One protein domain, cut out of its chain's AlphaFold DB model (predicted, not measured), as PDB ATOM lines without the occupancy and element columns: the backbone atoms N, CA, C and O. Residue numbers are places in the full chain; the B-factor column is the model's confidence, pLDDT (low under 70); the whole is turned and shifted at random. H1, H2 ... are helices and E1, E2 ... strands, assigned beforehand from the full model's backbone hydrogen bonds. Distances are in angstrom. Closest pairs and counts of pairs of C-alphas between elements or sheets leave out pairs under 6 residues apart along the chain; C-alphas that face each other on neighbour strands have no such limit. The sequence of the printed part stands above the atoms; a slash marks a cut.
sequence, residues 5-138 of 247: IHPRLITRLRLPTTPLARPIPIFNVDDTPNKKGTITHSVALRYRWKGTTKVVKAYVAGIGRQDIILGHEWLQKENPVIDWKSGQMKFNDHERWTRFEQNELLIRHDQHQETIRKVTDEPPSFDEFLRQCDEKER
ATOM      1  N   ILE A   5      -6.434  43.439  -9.462       90.56
ATOM      2  CA  ILE A   5      -6.019  42.660 -10.628       90.56
ATOM      3  C   ILE A   5      -6.388  43.394 -11.918       90.56
ATOM      4  O   ILE A   5      -7.476  43.961 -12.050       90.56
ATOM      5  N   HIS A   6      -5.475  43.359 -12.885       90.19
ATOM      6  CA  HIS A   6      -5.692  43.968 -14.184       90.19
ATOM      7  C   HIS A   6      -6.654  43.117 -15.038       90.19
ATOM      8  O   HIS A   6      -6.440  41.905 -15.167       90.19
ATOM      9  N   PRO A   7      -7.653  43.718 -15.717       88.06
ATOM     10  CA  PRO A   7      -8.602  42.990 -16.573       88.06
ATOM     11  C   PRO A   7      -7.933  42.133 -17.666       88.06
ATOM     12  O   PRO A   7      -8.387  41.039 -18.005       88.06
ATOM     13  N   ARG A   8      -6.782  42.590 -18.172       88.25
ATOM     14  CA  ARG A   8      -5.926  41.827 -19.101       88.25
ATOM     15  C   ARG A   8      -5.515  40.456 -18.562       88.25
ATOM     16  O   ARG A   8      -5.525  39.485 -19.316       88.25
ATOM     17  N   LEU A   9      -5.135  40.367 -17.284       88.12
ATOM     18  CA  LEU A   9      -4.720  39.099 -16.685       88.12
ATOM     19  C   LEU A   9      -5.908  38.138 -16.581       88.12
ATOM     20  O   LEU A   9      -5.763  36.958 -16.887       88.12
ATOM     21  N   ILE A  10      -7.078  38.665 -16.216       88.00
ATOM     22  CA  ILE A  10      -8.336  37.914 -16.123       88.00
ATOM     23  C   ILE A  10      -8.687  37.303 -17.476       88.00
ATOM     24  O   ILE A  10      -8.910  36.102 -17.560       88.00
ATOM     25  N   THR A  11      -8.643  38.109 -18.537       86.62
ATOM     26  CA  THR A  11      -8.934  37.662 -19.908       86.62
ATOM     27  C   THR A  11      -7.939  36.594 -20.365       86.62
ATOM     28  O   THR A  11      -8.328  35.552 -20.888       86.62
ATOM     29  N   ARG A  12      -6.639  36.816 -20.117       87.62
ATOM     30  CA  ARG A  12      -5.569  35.879 -20.496       87.62
ATOM     31  C   ARG A  12      -5.704  34.526 -19.803       87.62
ATOM     32  O   ARG A  12      -5.463  33.499 -20.427       87.62
ATOM     33  N   LEU A  13      -6.049  34.533 -18.519       85.44
ATOM     34  CA  LEU A  13      -6.172  33.326 -17.699       85.44
ATOM     35  C   LEU A  13      -7.601  32.761 -17.668       85.44
ATOM     36  O   LEU A  13      -7.820  31.748 -17.012       85.44
ATOM     37  N   ARG A  14      -8.550  33.401 -18.369       84.50
ATOM     38  CA  ARG A  14      -9.989  33.087 -18.357       84.50
ATOM     39  C   ARG A  14     -10.525  32.918 -16.937       84.50
ATOM     40  O   ARG A  14     -11.231  31.961 -16.634       84.50
ATOM     41  N   LEU A  15     -10.122  33.833 -16.053       84.94
ATOM     42  CA  LEU A  15     -10.537  33.764 -14.662       84.94
ATOM     43  C   LEU A  15     -12.008  34.161 -14.546       84.94
ATOM     44  O   LEU A  15     -12.399  35.198 -15.087       84.94
ATOM     45  N   PRO A  16     -12.811  33.386 -13.810       82.88
ATOM     46  CA  PRO A  16     -14.190  33.748 -13.574       82.88
ATOM     47  C   PRO A  16     -14.297  35.019 -12.725       82.88
ATOM     48  O   PRO A  16     -13.707  35.109 -11.649       82.88
ATOM     49  N   THR A  17     -15.109  35.979 -13.159       86.31
ATOM     50  CA  THR A  17     -15.388  37.197 -12.390       86.31
ATOM     51  C   THR A  17     -16.772  37.181 -11.774       86.31
ATOM     52  O   THR A  17     -17.709  36.574 -12.297       86.31
ATOM     53  N   THR A  18     -16.905  37.889 -10.662       85.38
ATOM     54  CA  THR A  18     -18.142  38.019  -9.903       85.38
ATOM     55  C   THR A  18     -18.496  39.499  -9.800       85.38
ATOM     56  O   THR A  18     -17.665  40.276  -9.304       85.38
ATOM     57  N   PRO A  19     -19.689  39.915 -10.263       82.94
ATOM     58  CA  PRO A  19     -20.128  41.294 -10.124       82.94
ATOM     59  C   PRO A  19     -20.315  41.636  -8.642       82.94
ATOM     60  O   PRO A  19     -20.752  40.816  -7.833       82.94
ATOM     61  N   LEU A  20     -19.954  42.858  -8.271       79.75
ATOM     62  CA  LEU A  20     -20.184  43.394  -6.939       79.75
ATOM     63  C   LEU A  20     -21.628  43.881  -6.829       79.75
ATOM     64  O   LEU A  20     -22.130  44.552  -7.726       79.75
ATOM     65  N   ALA A  21     -22.270  43.616  -5.688       76.81
ATOM     66  CA  ALA A  21     -23.618  44.116  -5.414       76.81
ATOM     67  C   ALA A  21     -23.688  45.653  -5.403       76.81
ATOM     68  O   ALA A  21     -24.717  46.237  -5.730       76.81
ATOM     69  N   ARG A  22     -22.588  46.310  -5.015       75.44
ATOM     70  CA  ARG A  22     -22.433  47.765  -5.048       75.44
ATOM     71  C   ARG A  22     -21.095  48.111  -5.703       75.44
ATOM     72  O   ARG A  22     -20.065  47.650  -5.206       75.44
ATOM     73  N   PRO A  23     -21.092  48.894  -6.793       80.31
ATOM     74  CA  PRO A  23     -19.866  49.418  -7.377       80.31
ATOM     75  C   PRO A  23     -19.083  50.270  -6.364       80.31
ATOM     76  O   PRO A  23     -19.677  51.067  -5.641       80.31
ATOM     77  N   ILE A  24     -17.758  50.117  -6.316       79.75
ATOM     78  CA  ILE A  24     -16.878  50.847  -5.388       79.75
ATOM     79  C   ILE A  24     -16.190  51.997  -6.142       79.75
ATOM     80  O   ILE A  24     -15.407  51.721  -7.061       79.75
ATOM     81  N   PRO A  25     -16.461  53.274  -5.810       71.81
ATOM     82  CA  PRO A  25     -15.769  54.403  -6.426       71.81
ATOM     83  C   PRO A  25     -14.304  54.423  -5.983       71.81
ATOM     84  O   PRO A  25     -14.004  54.260  -4.801       71.81
ATOM     85  N   ILE A  26     -13.389  54.599  -6.939       68.44
ATOM     86  CA  ILE A  26     -11.960  54.748  -6.648       68.44
ATOM     87  C   ILE A  26     -11.608  56.228  -6.718       68.44
ATOM     88  O   ILE A  26     -11.795  56.864  -7.759       68.44
ATOM     89  N   PHE A  27     -11.024  56.726  -5.639       66.31
ATOM     90  CA  PHE A  27     -10.361  58.019  -5.595       66.31
ATOM     91  C   PHE A  27      -8.850  57.796  -5.676       66.31
ATOM     92  O   PHE A  27      -8.320  56.801  -5.171       66.31
ATOM     93  N   ASN A  28      -8.170  58.673  -6.401       63.62
ATOM     94  CA  ASN A  28      -6.722  58.769  -6.373       63.62
ATOM     95  C   ASN A  28      -6.276  59.351  -5.015       63.62
ATOM     96  O   ASN A  28      -7.095  59.803  -4.224       63.62
ATOM     97  N   VAL A  29      -4.968  59.340  -4.746       56.94
ATOM     98  CA  VAL A  29      -4.394  59.866  -3.487       56.94
ATOM     99  C   VAL A  29      -4.602  61.382  -3.336       56.94
ATOM    100  O   VAL A  29      -4.556  61.896  -2.230       56.94
ATOM    101  N   ASP A  30      -4.860  62.089  -4.437       59.91
ATOM    102  CA  ASP A  30      -5.183  63.520  -4.487       59.91
ATOM    103  C   ASP A  30      -6.698  63.802  -4.385       59.91
ATOM    104  O   ASP A  30      -7.158  64.851  -4.832       59.91
ATOM    105  N   ASP A  31      -7.487  62.842  -3.882       55.97
ATOM    106  CA  ASP A  31      -8.959  62.858  -3.796       55.97
ATOM    107  C   ASP A  31      -9.697  63.062  -5.130       55.97
ATOM    108  O   ASP A  31     -10.929  63.138  -5.186       55.97
ATOM    109  N   THR A  32      -8.979  63.063  -6.257       59.28
ATOM    110  CA  THR A  32      -9.618  63.120  -7.568       59.28
ATOM    111  C   THR A  32     -10.234  61.764  -7.914       59.28
ATOM    112  O   THR A  32      -9.633  60.711  -7.670       59.28
ATOM    113  N   PRO A  33     -11.432  61.725  -8.525       58.12
ATOM    114  CA  PRO A  33     -12.003  60.470  -8.985       58.12
ATOM    115  C   PRO A  33     -11.091  59.858 -10.052       58.12
ATOM    116  O   PRO A  33     -10.719  60.504 -11.040       58.12
ATOM    117  N   ASN A  34     -10.729  58.589  -9.874       61.09
ATOM    118  CA  ASN A  34      -9.866  57.901 -10.819       61.09
ATOM    119  C   ASN A  34     -10.562  57.832 -12.192       61.09
ATOM    120  O   ASN A  34     -11.609  57.199 -12.350       61.09
ATOM    121  N   LYS A  35      -9.956  58.445 -13.221       55.31
ATOM    122  CA  LYS A  35     -10.477  58.482 -14.605       55.31
ATOM    123  C   LYS A  35     -10.795  57.083 -15.159       55.31
ATOM    124  O   LYS A  35     -11.643  56.934 -16.047       55.31
ATOM    125  N   LYS A  36     -10.144  56.039 -14.629       57.41
ATOM    126  CA  LYS A  36     -10.343  54.639 -15.030       57.41
ATOM    127  C   LYS A  36     -11.618  53.980 -14.478       57.41
ATOM    128  O   LYS A  36     -11.982  52.930 -14.990       57.41
ATOM    129  N   GLY A  37     -12.382  54.655 -13.618       63.34
ATOM    130  CA  GLY A  37     -13.757  54.281 -13.270       63.34
ATOM    131  C   GLY A  37     -13.914  53.433 -12.005       63.34
ATOM    132  O   GLY A  37     -12.949  53.068 -11.339       63.34
ATOM    133  N   THR A  38     -15.177  53.172 -11.678       74.25
ATOM    134  CA  THR A  38     -15.664  52.439 -10.505       74.25
ATOM    135  C   THR A  38     -15.357  50.943 -10.608       74.25
ATOM    136  O   THR A  38     -15.535  50.342 -11.667       74.25
ATOM    137  N   ILE A  39     -14.949  50.310  -9.507       82.94
ATOM    138  CA  ILE A  39     -14.775  48.852  -9.453       82.94
ATOM    139  C   ILE A  39     -16.156  48.213  -9.408       82.94
ATOM    140  O   ILE A  39     -16.917  48.423  -8.467       82.94
ATOM    141  N   THR A  40     -16.460  47.394 -10.404       81.62
ATOM    142  CA  THR A  40     -17.745  46.691 -10.522       81.62
ATOM    143  C   THR A  40     -17.614  45.187 -10.337       81.62
ATOM    144  O   THR A  40     -18.601  44.531 -10.034       81.62
ATOM    145  N   HIS A  41     -16.408  44.632 -10.483       86.12
ATOM    146  CA  HIS A  41     -16.165  43.193 -10.456       86.12
ATOM    147  C   HIS A  41     -15.060  42.826  -9.466       86.12
ATOM    148  O   HIS A  41     -14.140  43.601  -9.189       86.12
ATOM    149  N   SER A  42     -15.129  41.597  -8.966       89.38
ATOM    150  CA  SER A  42     -14.065  40.957  -8.195       89.38
ATOM    151  C   SER A  42     -13.811  39.537  -8.693       89.38
ATOM    152  O   SER A  42     -14.628  38.967  -9.413       89.38
ATOM    153  N   VAL A  43     -12.670  38.972  -8.322       88.75
ATOM    154  CA  VAL A  43     -12.279  37.598  -8.634       88.75
ATOM    155  C   VAL A  43     -11.681  36.937  -7.399       88.75
ATOM    156  O   VAL A  43     -10.948  37.569  -6.632       88.75
ATOM    157  N   ALA A  44     -11.983  35.657  -7.210       88.38
ATOM    158  CA  ALA A  44     -11.284  34.801  -6.264       88.38
ATOM    159  C   ALA A  44     -10.003  34.279  -6.932       88.38
ATOM    160  O   ALA A  44     -10.018  33.337  -7.721       88.38
ATOM    161  N   LEU A  45      -8.871  34.926  -6.659       86.12
ATOM    162  CA  LEU A  45      -7.595  34.539  -7.243       86.12
ATOM    163  C   LEU A  45      -6.994  33.372  -6.459       86.12
ATOM    164  O   LEU A  45      -6.572  33.523  -5.310       86.12
ATOM    165  N   ARG A  46      -6.919  32.212  -7.114       83.94
ATOM    166  CA  ARG A  46      -6.245  31.017  -6.603       83.94
ATOM    167  C   ARG A  46      -4.767  31.061  -6.961       83.94
ATOM    168  O   ARG A  46      -4.415  31.142  -8.135       83.94
ATOM    169  N   TYR A  47      -3.900  30.950  -5.964       80.94
ATOM    170  CA  TYR A  47      -2.459  30.838  -6.167       80.94
ATOM    171  C   TYR A  47      -1.893  29.667  -5.372       80.94
ATOM    172  O   TYR A  47      -2.394  29.306  -4.308       80.94
ATOM    173  N   ARG A  48      -0.847  29.044  -5.917       72.94
ATOM    174  CA  ARG A  48      -0.144  27.938  -5.271       72.94
ATOM    175  C   ARG A  48       1.229  28.408  -4.831       72.94
ATOM    176  O   ARG A  48       1.997  28.908  -5.646       72.94
ATOM    177  N   TRP A  49       1.543  28.198  -3.562       69.19
ATOM    178  CA  TRP A  49       2.831  28.556  -2.987       69.19
ATOM    179  C   TRP A  49       3.246  27.528  -1.935       69.19
ATOM    180  O   TRP A  49       2.426  27.134  -1.109       69.19
ATOM    181  N   LYS A  50       4.501  27.057  -1.992       65.12
ATOM    182  CA  LYS A  50       5.044  26.004  -1.102       65.12
ATOM    183  C   LYS A  50       4.107  24.786  -0.949       65.12
ATOM    184  O   LYS A  50       3.837  24.321   0.149       65.12
ATOM    185  N   GLY A  51       3.533  24.314  -2.058       67.94
ATOM    186  CA  GLY A  51       2.611  23.166  -2.065       67.94
ATOM    187  C   GLY A  51       1.201  23.444  -1.524       67.94
ATOM    188  O   GLY A  51       0.320  22.609  -1.695       67.94
ATOM    189  N   THR A  52       0.946  24.627  -0.959       69.94
ATOM    190  CA  THR A  52      -0.375  25.028  -0.462       69.94
ATOM    191  C   THR A  52      -1.104  25.871  -1.502       69.94
ATOM    192  O   THR A  52      -0.519  26.766  -2.117       69.94
ATOM    193  N   THR A  53      -2.394  25.605  -1.702       75.38
ATOM    194  CA  THR A  53      -3.267  26.466  -2.512       75.38
ATOM    195  C   THR A  53      -3.958  27.474  -1.604       75.38
ATOM    196  O   THR A  53      -4.552  27.100  -0.596       75.38
ATOM    197  N   LYS A  54      -3.881  28.752  -1.962       80.44
ATOM    198  CA  LYS A  54      -4.489  29.867  -1.236       80.44
ATOM    199  C   LYS A  54      -5.399  30.661  -2.161       80.44
ATOM    200  O   LYS A  54      -5.201  30.670  -3.378       80.44
ATOM    201  N   VAL A  55      -6.387  31.328  -1.572       82.31
ATOM    202  CA  VAL A  55      -7.317  32.210  -2.277       82.31
ATOM    203  C   VAL A  55      -7.226  33.612  -1.696       82.31
ATOM    204  O   VAL A  55      -7.187  33.803  -0.478       82.31
ATOM    205  N   VAL A  56      -7.195  34.598  -2.586       85.50
ATOM    206  CA  VAL A  56      -7.321  36.014  -2.243       85.50
ATOM    207  C   VAL A  56      -8.419  36.637  -3.094       85.50
ATOM    208  O   VAL A  56      -8.503  36.392  -4.295       85.50
ATOM    209  N   LYS A  57      -9.274  37.452  -2.475       87.88
ATOM    210  CA  LYS A  57     -10.231  38.273  -3.214       87.88
ATOM    211  C   LYS A  57      -9.481  39.450  -3.837       87.88
ATOM    212  O   LYS A  57      -8.869  40.236  -3.119       87.88
ATOM    213  N   ALA A  58      -9.533  39.568  -5.159       90.31
ATOM    214  CA  ALA A  58      -8.946  40.677  -5.896       90.31
ATOM    215  C   ALA A  58     -10.037  41.473  -6.617       90.31
ATOM    216  O   ALA A  58     -10.970  40.907  -7.186       90.31
ATOM    217  N   TYR A  59      -9.917  42.794  -6.600       90.75
ATOM    218  CA  TYR A  59     -10.830  43.700  -7.283       90.75
ATOM    219  C   TYR A  59     -10.329  44.021  -8.686       90.75
ATOM    220  O   TYR A  59      -9.137  44.254  -8.893       90.75
ATOM    221  N   VAL A  60     -11.235  44.037  -9.660       89.06
ATOM    222  CA  VAL A  60     -10.863  44.280 -11.055       89.06
ATOM    223  C   VAL A  60     -10.718  45.778 -11.292       89.06
ATOM    224  O   VAL A  60     -11.693  46.520 -11.187       89.06
ATOM    225  N   ALA A  61      -9.503  46.225 -11.614       86.69
ATOM    226  CA  ALA A  61      -9.207  47.636 -11.849       86.69
ATOM    227  C   ALA A  61      -8.057  47.821 -12.849       86.69
ATOM    228  O   ALA A  61      -7.126  47.018 -12.919       86.69
ATOM    229  N   GLY A  62      -8.090  48.918 -13.611       83.25
ATOM    230  CA  GLY A  62      -7.032  49.288 -14.555       83.25
ATOM    231  C   GLY A  62      -5.778  49.832 -13.862       83.25
ATOM    232  O   GLY A  62      -5.484  51.023 -13.946       83.25
ATOM    233  N   ILE A  63      -5.014  48.960 -13.208       83.94
ATOM    234  CA  ILE A  63      -3.826  49.280 -12.392       83.94
ATOM    235  C   ILE A  63      -2.548  49.625 -13.185       83.94
ATOM    236  O   ILE A  63      -1.453  49.668 -12.632       83.94
ATOM    237  N   GLY A  64      -2.663  49.910 -14.486       82.38
ATOM    238  CA  GLY A  64      -1.541  50.355 -15.312       82.38
ATOM    239  C   GLY A  64      -0.767  49.189 -15.920       82.38
ATOM    240  O   GLY A  64      -1.342  48.371 -16.628       82.38
ATOM    241  N   ARG A  65       0.557  49.143 -15.722       83.25
ATOM    242  CA  ARG A  65       1.419  48.134 -16.373       83.25
ATOM    243  C   ARG A  65       1.487  46.813 -15.610       83.25
ATOM    244  O   ARG A  65       1.904  45.810 -16.182       83.25
ATOM    245  N   GLN A  66       1.145  46.831 -14.329       87.06
ATOM    246  CA  GLN A  66       1.190  45.673 -13.453       87.06
ATOM    247  C   GLN A  66      -0.033  44.786 -13.686       87.06
ATOM    248  O   GLN A  66      -1.141  45.277 -13.876       87.06
ATOM    249  N   ASP A  67       0.169  43.471 -13.634       89.00
ATOM    250  CA  ASP A  67      -0.926  42.508 -13.765       89.00
ATOM    251  C   ASP A  67      -1.720  42.361 -12.448       89.00
ATOM    252  O   ASP A  67      -2.930  42.140 -12.482       89.00
ATOM    253  N   ILE A  68      -1.056  42.496 -11.290       91.06
ATOM    254  CA  ILE A  68      -1.639  42.404  -9.938       91.06
ATOM    255  C   ILE A  68      -0.946  43.423  -9.021       91.06
ATOM    256  O   ILE A  68       0.272  43.589  -9.094       91.06
ATOM    257  N   ILE A  69      -1.708  44.054  -8.125       90.62
ATOM    258  CA  ILE A  69      -1.194  44.792  -6.962       90.62
ATOM    259  C   ILE A  69      -1.720  44.104  -5.703       90.62
ATOM    260  O   ILE A  69      -2.931  44.025  -5.496       90.62
ATOM    261  N   LEU A  70      -0.809  43.612  -4.866       89.56
ATOM    262  CA  LEU A  70      -1.152  42.992  -3.588       89.56
ATOM    263  C   LEU A  70      -1.385  44.078  -2.542       89.56
ATOM    264  O   LEU A  70      -0.542  44.949  -2.333       89.56
ATOM    265  N   GLY A  71      -2.560  44.035  -1.923       89.00
ATOM    266  CA  GLY A  71      -2.960  45.012  -0.923       89.00
ATOM    267  C   GLY A  71      -2.384  44.732   0.461       89.00
ATOM    268  O   GLY A  71      -1.848  43.664   0.747       89.00
ATOM    269  N   HIS A  72      -2.609  45.689   1.354       83.06
ATOM    270  CA  HIS A  72      -2.293  45.598   2.775       83.06
ATOM    271  C   HIS A  72      -2.915  44.368   3.446       83.06
ATOM    272  O   HIS A  72      -2.226  43.685   4.187       83.06
ATOM    273  N   GLU A  73      -4.177  44.037   3.149       80.44
ATOM    274  CA  GLU A  73      -4.843  42.860   3.739       80.44
ATOM    275  C   GLU A  73      -4.100  41.559   3.412       80.44
ATOM    276  O   GLU A  73      -3.956  40.672   4.250       80.44
ATOM    277  N   TRP A  74      -3.588  41.456   2.184       85.44
ATOM    278  CA  TRP A  74      -2.792  40.309   1.772       85.44
ATOM    279  C   TRP A  74      -1.417  40.318   2.451       85.44
ATOM    280  O   TRP A  74      -0.976  39.282   2.942       85.44
ATOM    281  N   LEU A  75      -0.765  41.484   2.532       85.19
ATOM    282  CA  LEU A  75       0.541  41.634   3.182       85.19
ATOM    283  C   LEU A  75       0.480  41.325   4.679       85.19
ATOM    284  O   LEU A  75       1.355  40.629   5.173       85.19
ATOM    285  N   GLN A  76      -0.561  41.769   5.385       81.19
ATOM    286  CA  GLN A  76      -0.777  41.430   6.794       81.19
ATOM    287  C   GLN A  76      -0.977  39.927   6.989       81.19
ATOM    288  O   GLN A  76      -0.419  39.341   7.912       81.19
ATOM    289  N   LYS A  77      -1.756  39.293   6.105       76.75
ATOM    290  CA  LYS A  77      -2.054  37.860   6.183       76.75
ATOM    291  C   LYS A  77      -0.822  36.991   5.946       76.75
ATOM    292  O   LYS A  77      -0.631  35.990   6.627       76.75
ATOM    293  N   GLU A  78      -0.024  37.333   4.942       77.56
ATOM    294  CA  GLU A  78       1.146  36.537   4.564       77.56
ATOM    295  C   GLU A  78       2.420  36.955   5.307       77.56
ATOM    296  O   GLU A  78       3.384  36.192   5.318       77.56
ATOM    297  N   ASN A  79       2.412  38.151   5.901       80.88
ATOM    298  CA  ASN A  79       3.495  38.791   6.642       80.88
ATOM    299  C   ASN A  79       4.900  38.492   6.080       80.88
ATOM    300  O   ASN A  79       5.737  37.884   6.760       80.88
ATOM    301  N   PRO A  80       5.166  38.837   4.807       84.75
ATOM    302  CA  PRO A  80       6.447  38.540   4.204       84.75
ATOM    303  C   PRO A  80       7.553  39.447   4.756       84.75
ATOM    304  O   PRO A  80       7.365  40.639   4.985       84.75
ATOM    305  N   VAL A  81       8.754  38.894   4.860       84.88
ATOM    306  CA  VAL A  81       9.993  39.639   5.063       84.88
ATOM    307  C   VAL A  81      10.385  40.283   3.736       84.88
ATOM    308  O   VAL A  81      10.800  39.599   2.797       84.88
ATOM    309  N   ILE A  82      10.244  41.601   3.647       87.44
ATOM    310  CA  ILE A  82      10.624  42.378   2.466       87.44
ATOM    311  C   ILE A  82      11.979  43.027   2.729       87.44
ATOM    312  O   ILE A  82      12.135  43.825   3.651       87.44
ATOM    313  N   ASP A  83      12.962  42.698   1.899       90.06
ATOM    314  CA  ASP A  83      14.195  43.466   1.803       90.06
ATOM    315  C   ASP A  83      13.950  44.660   0.877       90.06
ATOM    316  O   ASP A  83      14.002  44.552  -0.349       90.06
ATOM    317  N   TRP A  84      13.684  45.815   1.481       90.44
ATOM    318  CA  TRP A  84      13.404  47.060   0.767       90.44
ATOM    319  C   TRP A  84      14.589  47.579  -0.060       90.44
ATOM    320  O   TRP A  84      14.371  48.331  -1.006       90.44
ATOM    321  N   LYS A  85      15.831  47.171   0.248       90.81
ATOM    322  CA  LYS A  85      17.017  47.582  -0.521       90.81
ATOM    323  C   LYS A  85      17.140  46.796  -1.820       90.81
ATOM    324  O   LYS A  85      17.455  47.370  -2.859       90.81
ATOM    325  N   SER A  86      16.910  45.484  -1.767       90.75
ATOM    326  CA  SER A  86      16.983  44.622  -2.954       90.75
ATOM    327  C   SER A  86      15.649  44.477  -3.693       90.75
ATOM    328  O   SER A  86      15.630  44.002  -4.828       90.75
ATOM    329  N   GLY A  87      14.539  44.864  -3.060       85.81
ATOM    330  CA  GLY A  87      13.181  44.622  -3.547       85.81
ATOM    331  C   GLY A  87      12.766  43.149  -3.472       85.81
ATOM    332  O   GLY A  87      11.771  42.762  -4.085       85.81
ATOM    333  N   GLN A  88      13.530  42.307  -2.772       84.81
ATOM    334  CA  GLN A  88      13.220  40.888  -2.647       84.81
ATOM    335  C   GLN A  88      12.257  40.628  -1.494       84.81
ATOM    336  O   GLN A  88      12.361  41.212  -0.420       84.81
ATOM    337  N   MET A  89      11.349  39.684  -1.710       82.19
ATOM    338  CA  MET A  89      10.370  39.260  -0.721       82.19
ATOM    339  C   MET A  89      10.612  37.795  -0.349       82.19
ATOM    340  O   MET A  89      10.697  36.929  -1.222       82.19
ATOM    341  N   LYS A  90      10.704  37.512   0.950       80.25
ATOM    342  CA  LYS A  90      10.830  36.171   1.529       80.25
ATOM    343  C   LYS A  90       9.652  35.933   2.464       80.25
ATOM    344  O   LYS A  90       9.288  36.809   3.230       80.25
ATOM    345  N   PHE A  91       9.060  34.749   2.436       69.94
ATOM    346  CA  PHE A  91       8.012  34.398   3.396       69.94
ATOM    347  C   PHE A  91       8.624  33.585   4.523       69.94
ATOM    348  O   PHE A  91       9.322  32.605   4.246       69.94
ATOM    349  N   ASN A  92       8.343  33.979   5.763       65.19
ATOM    350  CA  ASN A  92       8.737  33.204   6.929       65.19
ATOM    351  C   ASN A  92       8.070  31.820   6.879       65.19
ATOM    352  O   ASN A  92       6.894  31.706   6.538       65.19
ATOM    353  N   ASP A  93       8.809  30.767   7.232       60.44
ATOM    354  CA  ASP A  93       8.273  29.400   7.382       60.44
ATOM    355  C   ASP A  93       7.431  29.227   8.658       60.44
ATOM    356  O   ASP A  93       7.076  28.115   9.039       60.44
ATOM    357  N   HIS A  94       7.084  30.324   9.331       53.19
ATOM    358  CA  HIS A  94       6.297  30.263  10.546       53.19
ATOM    359  C   HIS A  94       4.852  29.857  10.239       53.19
ATOM    360  O   HIS A  94       4.044  30.630   9.724       53.19
ATOM    361  N   GLU A  95       4.522  28.623  10.622       57.00
ATOM    362  CA  GLU A  95       3.167  28.134  10.867       57.00
ATOM    363  C   GLU A  95       2.492  28.951  11.980       57.00
ATOM    364  O   GLU A  95       2.389  28.498  13.114       57.00
ATOM    365  N   ARG A  96       2.089  30.191  11.706       52.53
ATOM    366  CA  ARG A  96       1.285  31.052  12.597       52.53
ATOM    367  C   ARG A  96       1.102  32.358  11.820       52.53
ATOM    368  O   ARG A  96       2.063  33.087  11.640       52.53
ATOM    369  N   TRP A  97      -0.045  32.657  11.219       40.38
ATOM    370  CA  TRP A  97      -1.332  32.871  11.877       40.38
ATOM    371  C   TRP A  97      -2.512  32.733  10.885       40.38
ATOM    372  O   TRP A  97      -2.388  33.046   9.708       40.38
ATOM    373  N   THR A  98      -3.654  32.252  11.397       44.94
ATOM    374  CA  THR A  98      -4.974  32.014  10.755       44.94
ATOM    375  C   THR A  98      -5.036  31.130   9.504       44.94
ATOM    376  O   THR A  98      -5.312  31.545   8.379       44.94
ATOM    377  N   ARG A  99      -4.942  29.821   9.756       45.06
ATOM    378  CA  ARG A  99      -5.267  28.780   8.786       45.06
ATOM    379  C   ARG A  99      -6.754  28.705   8.388       45.06
ATOM    380  O   ARG A  99      -6.984  28.115   7.346       45.06
ATOM    381  N   PHE A 100      -7.765  29.249   9.084       48.62
ATOM    382  CA  PHE A 100      -9.058  28.533   8.991       48.62
ATOM    383  C   PHE A 100     -10.391  29.202   8.651       48.62
ATOM    384  O   PHE A 100     -11.285  28.442   8.297       48.62
ATOM    385  N   GLU A 101     -10.580  30.521   8.611       50.84
ATOM    386  CA  GLU A 101     -11.951  31.016   8.340       50.84
ATOM    387  C   GLU A 101     -12.094  31.742   7.008       50.84
ATOM    388  O   GLU A 101     -12.836  31.291   6.142       50.84
ATOM    389  N   GLN A 102     -11.333  32.805   6.759       51.59
ATOM    390  CA  GLN A 102     -11.533  33.594   5.538       51.59
ATOM    391  C   GLN A 102     -11.093  32.871   4.258       51.59
ATOM    392  O   GLN A 102     -11.749  33.003   3.229       51.59
ATOM    393  N   ASN A 103     -10.001  32.092   4.297       62.41
ATOM    394  CA  ASN A 103      -9.565  31.324   3.124       62.41
ATOM    395  C   ASN A 103     -10.554  30.190   2.822       62.41
ATOM    396  O   ASN A 103     -10.939  30.027   1.675       62.41
ATOM    397  N   GLU A 104     -11.024  29.471   3.846       61.81
ATOM    398  CA  GLU A 104     -12.042  28.427   3.690       61.81
ATOM    399  C   GLU A 104     -13.372  28.998   3.197       61.81
ATOM    400  O   GLU A 104     -13.976  28.434   2.294       61.81
ATOM    401  N   LEU A 105     -13.818  30.143   3.720       63.00
ATOM    402  CA  LEU A 105     -15.023  30.817   3.233       63.00
ATOM    403  C   LEU A 105     -14.870  31.283   1.785       63.00
ATOM    404  O   LEU A 105     -15.793  31.099   0.999       63.00
ATOM    405  N   LEU A 106     -13.713  31.833   1.403       64.38
ATOM    406  CA  LEU A 106     -13.443  32.197   0.011       64.38
ATOM    407  C   LEU A 106     -13.377  30.963  -0.894       64.38
ATOM    408  O   LEU A 106     -13.917  31.006  -1.992       64.38
ATOM    409  N   ILE A 107     -12.783  29.859  -0.431       66.19
ATOM    410  CA  ILE A 107     -12.741  28.583  -1.158       66.19
ATOM    411  C   ILE A 107     -14.157  28.016  -1.328       66.19
ATOM    412  O   ILE A 107     -14.528  27.642  -2.436       66.19
ATOM    413  N   ARG A 108     -14.970  27.986  -0.265       68.38
ATOM    414  CA  ARG A 108     -16.367  27.518  -0.309       68.38
ATOM    415  C   ARG A 108     -17.226  28.405  -1.201       68.38
ATOM    416  O   ARG A 108     -18.017  27.894  -1.984       68.38
ATOM    417  N   HIS A 109     -17.066  29.722  -1.098       67.00
ATOM    418  CA  HIS A 109     -17.784  30.679  -1.933       67.00
ATOM    419  C   HIS A 109     -17.397  30.526  -3.409       67.00
ATOM    420  O   HIS A 109     -18.286  30.460  -4.250       67.00
ATOM    421  N   ASP A 110     -16.106  30.387  -3.720       66.56
ATOM    422  CA  ASP A 110     -15.608  30.120  -5.078       66.56
ATOM    423  C   ASP A 110     -16.196  28.818  -5.645       66.56
ATOM    424  O   ASP A 110     -16.780  28.817  -6.726       66.56
ATOM    425  N   GLN A 111     -16.158  27.723  -4.876       65.12
ATOM    426  CA  GLN A 111     -16.763  26.442  -5.267       65.12
ATOM    427  C   GLN A 111     -18.281  26.543  -5.490       65.12
ATOM    428  O   GLN A 111     -18.814  25.969  -6.444       65.12
ATOM    429  N   HIS A 112     -18.988  27.277  -4.627       60.62
ATOM    430  CA  HIS A 112     -20.423  27.508  -4.764       60.62
ATOM    431  C   HIS A 112     -20.744  28.324  -6.022       60.62
ATOM    432  O   HIS A 112     -21.639  27.956  -6.781       60.62
ATOM    433  N   GLN A 113     -19.976  29.380  -6.301       59.16
ATOM    434  CA  GLN A 113     -20.151  30.182  -7.509       59.16
ATOM    435  C   GLN A 113     -19.824  29.407  -8.784       59.16
ATOM    436  O   GLN A 113     -20.552  29.530  -9.764       59.16
ATOM    437  N   GLU A 114     -18.796  28.563  -8.771       60.28
ATOM    438  CA  GLU A 114     -18.483  27.670  -9.890       60.28
ATOM    439  C   GLU A 114     -19.621  26.672 -10.162       60.28
ATOM    440  O   GLU A 114     -19.898  26.326 -11.308       60.28
ATOM    441  N   THR A 115     -20.321  26.235  -9.112       55.59
ATOM    442  CA  THR A 115     -21.498  25.366  -9.241       55.59
ATOM    443  C   THR A 115     -22.689  26.124  -9.831       55.59
ATOM    444  O   THR A 115     -23.332  25.609 -10.739       55.59
ATOM    445  N   ILE A 116     -22.953  27.358  -9.381       57.78
ATOM    446  CA  ILE A 116     -24.032  28.209  -9.920       57.78
ATOM    447  C   ILE A 116     -23.792  28.542 -11.396       57.78
ATOM    448  O   ILE A 116     -24.710  28.413 -12.202       57.78
ATOM    449  N   ARG A 117     -22.560  28.908 -11.775       55.88
ATOM    450  CA  ARG A 117     -22.208  29.230 -13.170       55.88
ATOM    451  C   ARG A 117     -22.471  28.084 -14.143       55.88
ATOM    452  O   ARG A 117     -22.780  28.337 -15.295       55.88
ATOM    453  N   LYS A 118     -22.367  26.831 -13.693       57.47
ATOM    454  CA  LYS A 118     -22.685  25.650 -14.516       57.47
ATOM    455  C   LYS A 118     -24.190  25.435 -14.722       57.47
ATOM    456  O   LYS A 118     -24.556  24.575 -15.513       57.47
ATOM    457  N   VAL A 119     -25.039  26.164 -13.995       56.31
ATOM    458  CA  VAL A 119     -26.500  25.981 -13.954       56.31
ATOM    459  C   VAL A 119     -27.258  27.157 -14.588       56.31
ATOM    460  O   VAL A 119     -28.396  26.977 -15.010       56.31
ATOM    461  N   THR A 120     -26.662  28.346 -14.689       43.00
ATOM    462  CA  THR A 120     -27.319  29.549 -15.235       43.00
ATOM    463  C   THR A 120     -26.850  29.883 -16.651       43.00
ATOM    464  O   THR A 120     -25.646  29.995 -16.869       43.00
ATOM    465  N   ASP A 121     -27.791  30.126 -17.572       48.25
ATOM    466  CA  ASP A 121     -27.514  30.767 -18.864       48.25
ATOM    467  C   ASP A 121     -26.922  32.183 -18.664       48.25
ATOM    468  O   ASP A 121     -27.316  32.923 -17.760       48.25
ATOM    469  N   GLU A 122     -25.929  32.488 -19.503       47.84
ATOM    470  CA  GLU A 122     -24.956  33.596 -19.511       47.84
ATOM    471  C   GLU A 122     -25.363  34.937 -18.831       47.84
ATOM    472  O   GLU A 122     -26.339  35.578 -19.234       47.84
ATOM    473  N   PRO A 123     -24.575  35.439 -17.851       50.09
ATOM    474  CA  PRO A 123     -24.767  36.755 -17.236       50.09
ATOM    475  C   PRO A 123     -24.290  37.925 -18.130       50.09
ATOM    476  O   PRO A 123     -23.476  37.730 -19.033       50.09
ATOM    477  N   PRO A 124     -24.746  39.170 -17.868       50.50
ATOM    478  CA  PRO A 124     -24.343  40.357 -18.626       50.50
ATOM    479  C   PRO A 124     -22.817  40.535 -18.679       50.50
ATOM    480  O   PRO A 124     -22.104  40.342 -17.691       50.50
ATOM    481  N   SER A 125     -22.337  40.871 -19.878       56.00
ATOM    482  CA  SER A 125     -20.998  40.529 -20.346       56.00
ATOM    483  C   SER A 125     -19.881  41.361 -19.706       56.00
ATOM    484  O   SER A 125     -19.784  42.580 -19.870       56.00
ATOM    485  N   PHE A 126     -18.955  40.653 -19.058       59.84
ATOM    486  CA  PHE A 126     -17.630  41.149 -18.682       59.84
ATOM    487  C   PHE A 126     -16.889  41.817 -19.862       59.84
ATOM    488  O   PHE A 126     -16.071  42.713 -19.644       59.84
ATOM    489  N   ASP A 127     -17.213  41.461 -21.110       63.03
ATOM    490  CA  ASP A 127     -16.617  42.054 -22.308       63.03
ATOM    491  C   ASP A 127     -16.939  43.545 -22.451       63.03
ATOM    492  O   ASP A 127     -16.098  44.301 -22.935       63.03
ATOM    493  N   GLU A 128     -18.104  44.018 -22.000       63.59
ATOM    494  CA  GLU A 128     -18.420  45.452 -22.032       63.59
ATOM    495  C   GLU A 128     -17.504  46.245 -21.088       63.59
ATOM    496  O   GLU A 128     -16.984  47.308 -21.443       63.59
ATOM    497  N   PHE A 129     -17.207  45.680 -19.918       62.38
ATOM    498  CA  PHE A 129     -16.243  46.250 -18.981       62.38
ATOM    499  C   PHE A 129     -14.807  46.222 -19.537       62.38
ATOM    500  O   PHE A 129     -14.064  47.198 -19.386       62.38
ATOM    501  N   LEU A 130     -14.418  45.140 -20.223       65.12
ATOM    502  CA  LEU A 130     -13.123  45.058 -20.908       65.12
ATOM    503  C   LEU A 130     -12.975  46.161 -21.963       65.12
ATOM    504  O   LEU A 130     -11.949  46.842 -21.993       65.12
ATOM    505  N   ARG A 131     -14.021  46.404 -22.765       63.81
ATOM    506  CA  ARG A 131     -14.028  47.470 -23.780       63.81
ATOM    507  C   ARG A 131     -13.823  48.853 -23.164       63.81
ATOM    508  O   ARG A 131     -12.998  49.617 -23.664       63.81
ATOM    509  N   GLN A 132     -14.489  49.153 -22.047       64.25
ATOM    510  CA  GLN A 132     -14.310  50.429 -21.339       64.25
ATOM    511  C   GLN A 132     -12.886  50.616 -20.791       64.25
ATOM    512  O   GLN A 132     -12.349  51.727 -20.821       64.25
ATOM    513  N   CYS A 133     -12.256  49.548 -20.290       58.38
ATOM    514  CA  CYS A 133     -10.867  49.602 -19.833       58.38
ATOM    515  C   CYS A 133      -9.904  49.883 -20.997       58.38
ATOM    516  O   CYS A 133      -9.077  50.793 -20.902       58.38
ATOM    517  N   ASP A 134     -10.040  49.154 -22.107       61.59
ATOM    518  CA  ASP A 134      -9.156  49.277 -23.270       61.59
ATOM    519  C   ASP A 134      -9.266  50.648 -23.959       61.59
ATOM    520  O   ASP A 134      -8.245  51.240 -24.327       61.59
ATOM    521  N   GLU A 135     -10.477  51.199 -24.102       61.38
ATOM    522  CA  GLU A 135     -10.693  52.536 -24.672       61.38
ATOM    523  C   GLU A 135      -9.997  53.626 -23.851       61.38
ATOM    524  O   GLU A 135      -9.303  54.484 -24.409       61.38
ATOM    525  N   LYS A 136     -10.102  53.561 -22.519       58.47
ATOM    526  CA  LYS A 136      -9.461  54.522 -21.614       58.47
ATOM    527  C   LYS A 136      -7.941  54.381 -21.588       58.47
ATOM    528  O   LYS A 136      -7.236  55.390 -21.548       58.47
ATOM    529  N   GLU A 137      -7.407  53.160 -21.651       58.88
ATOM    530  CA  GLU A 137      -5.957  52.958 -21.763       58.88
ATOM    531  C   GLU A 137      -5.408  53.455 -23.101       58.88
ATOM    532  O   GLU A 137      -4.337  54.062 -23.137       58.88
ATOM    533  N   ARG A 138      -6.141  53.256 -24.201       57.62
ATOM    534  CA  ARG A 138      -5.746  53.729 -25.533       57.62
ATOM    535  C   ARG A 138      -5.854  55.246 -25.670       57.62
ATOM    536  O   ARG A 138      -4.989  55.841 -26.305       57.62
TER     537      ARG A 138
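AT A GLANCE: This is residues 5 to 138 of the 247 residues of an uncharacterized protein of Daedalea quercina L-15889 (UniProt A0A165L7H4). A small, strongly twisted sheet of three strands, E1 E2 E3, drawn out by the long E2-E3 hairpin, has the longest helix, H3, laid across E2 and E3. H1 and H4 gather at one end of this sheet, while H2 and the small E4-E5 hairpin lie toward another side, with E4 and E5 farthest from the middle. The printed part has 134 residues with four named helices and five named strands, in the order H1 E1 E2 E3 H2 E4 E5 H3 H4; the class is mixed, helices and strands, and both sheets are antiparallel. The whole is only just compact, close to loose, with a radius of gyration of the C-alphas of 16.7 A and spans of 43 by 42 by 26 A.

IN THESE COORDINATES: E2, residues 39 to 49, is 27.6 A long and begins at C-alpha 39 (-14.775, 48.852, -9.453). E3, residues 52 to 60, is 24.3 A long, and E1 covers residues 18 to 24. H3, residues 102 to 117, is 22.0 A long. H1, residues 7 to 13, begins at C-alpha 7 (-8.602, 42.990, -16.573). H4, residues 126 to 138, is 18.6 A long and ends at C-alpha 138 (-5.746, 53.729, -25.533). H2 covers residues 72 to 78, E4 residues 80 to 83 and E5 residues 88 to 91.

HOW THE PARTS SIT: E1, E2 and E3 form a meander, each strand the antiparallel neighbour of the one before, with E1 and E3 as edge strands; the twist is only just strong, with C-alphas up to 4.0 A off the best plane. The pairing is staggered: E2 pairs with E1 over residues 39 to 42 and with E3 over residues 42 to 49. N 18 and O 42 are 2.8 A apart, and N 45 and O 56 are 2.8 A apart, both within hydrogen-bond range. H3 is on one face of the sheet, giving two layers, a helix over a sheet; its height over the sheet is 8.6 A. It lies over E2 and E3 and runs across the strands, at 65 degrees to E2 on the local plane. The closest C-alphas of E3 and H3 are those of Val 55 and Asn 103, 5.9 A apart. H1 only grazes the sheet with residues 7 to 10, and H4 with residues 126 to 129. H1 and H4 are close but not clearly touching, their closest C-alphas, Pro 7 and Leu 130, being 6.6 A apart, at a steep tilt of 57 degrees, opposite ways. H2 only just is on the sheet, with 5 pairs of C-alphas within 10 A, and only grazes it with residues 73 to 74. In the hairpin E4 and E5, N 81 and O 90 are within hydrogen-bond range at 2.7 A. In H1, H2, H3 and H4 every O i to N i+4 pair is within hydrogen-bond range.

THE WHOLE: The two C-alphas farthest apart are those of Lys 85 and Asp 121, 51.0 A. The printed part has no cut; the links E1 to E2, 14 residues, and E3 to H2, 11 residues, are long. The mean pLDDT of the printed part is 72.4, and it is under 70 in residues 26 to 37, 49 to 52 and 91 to 138.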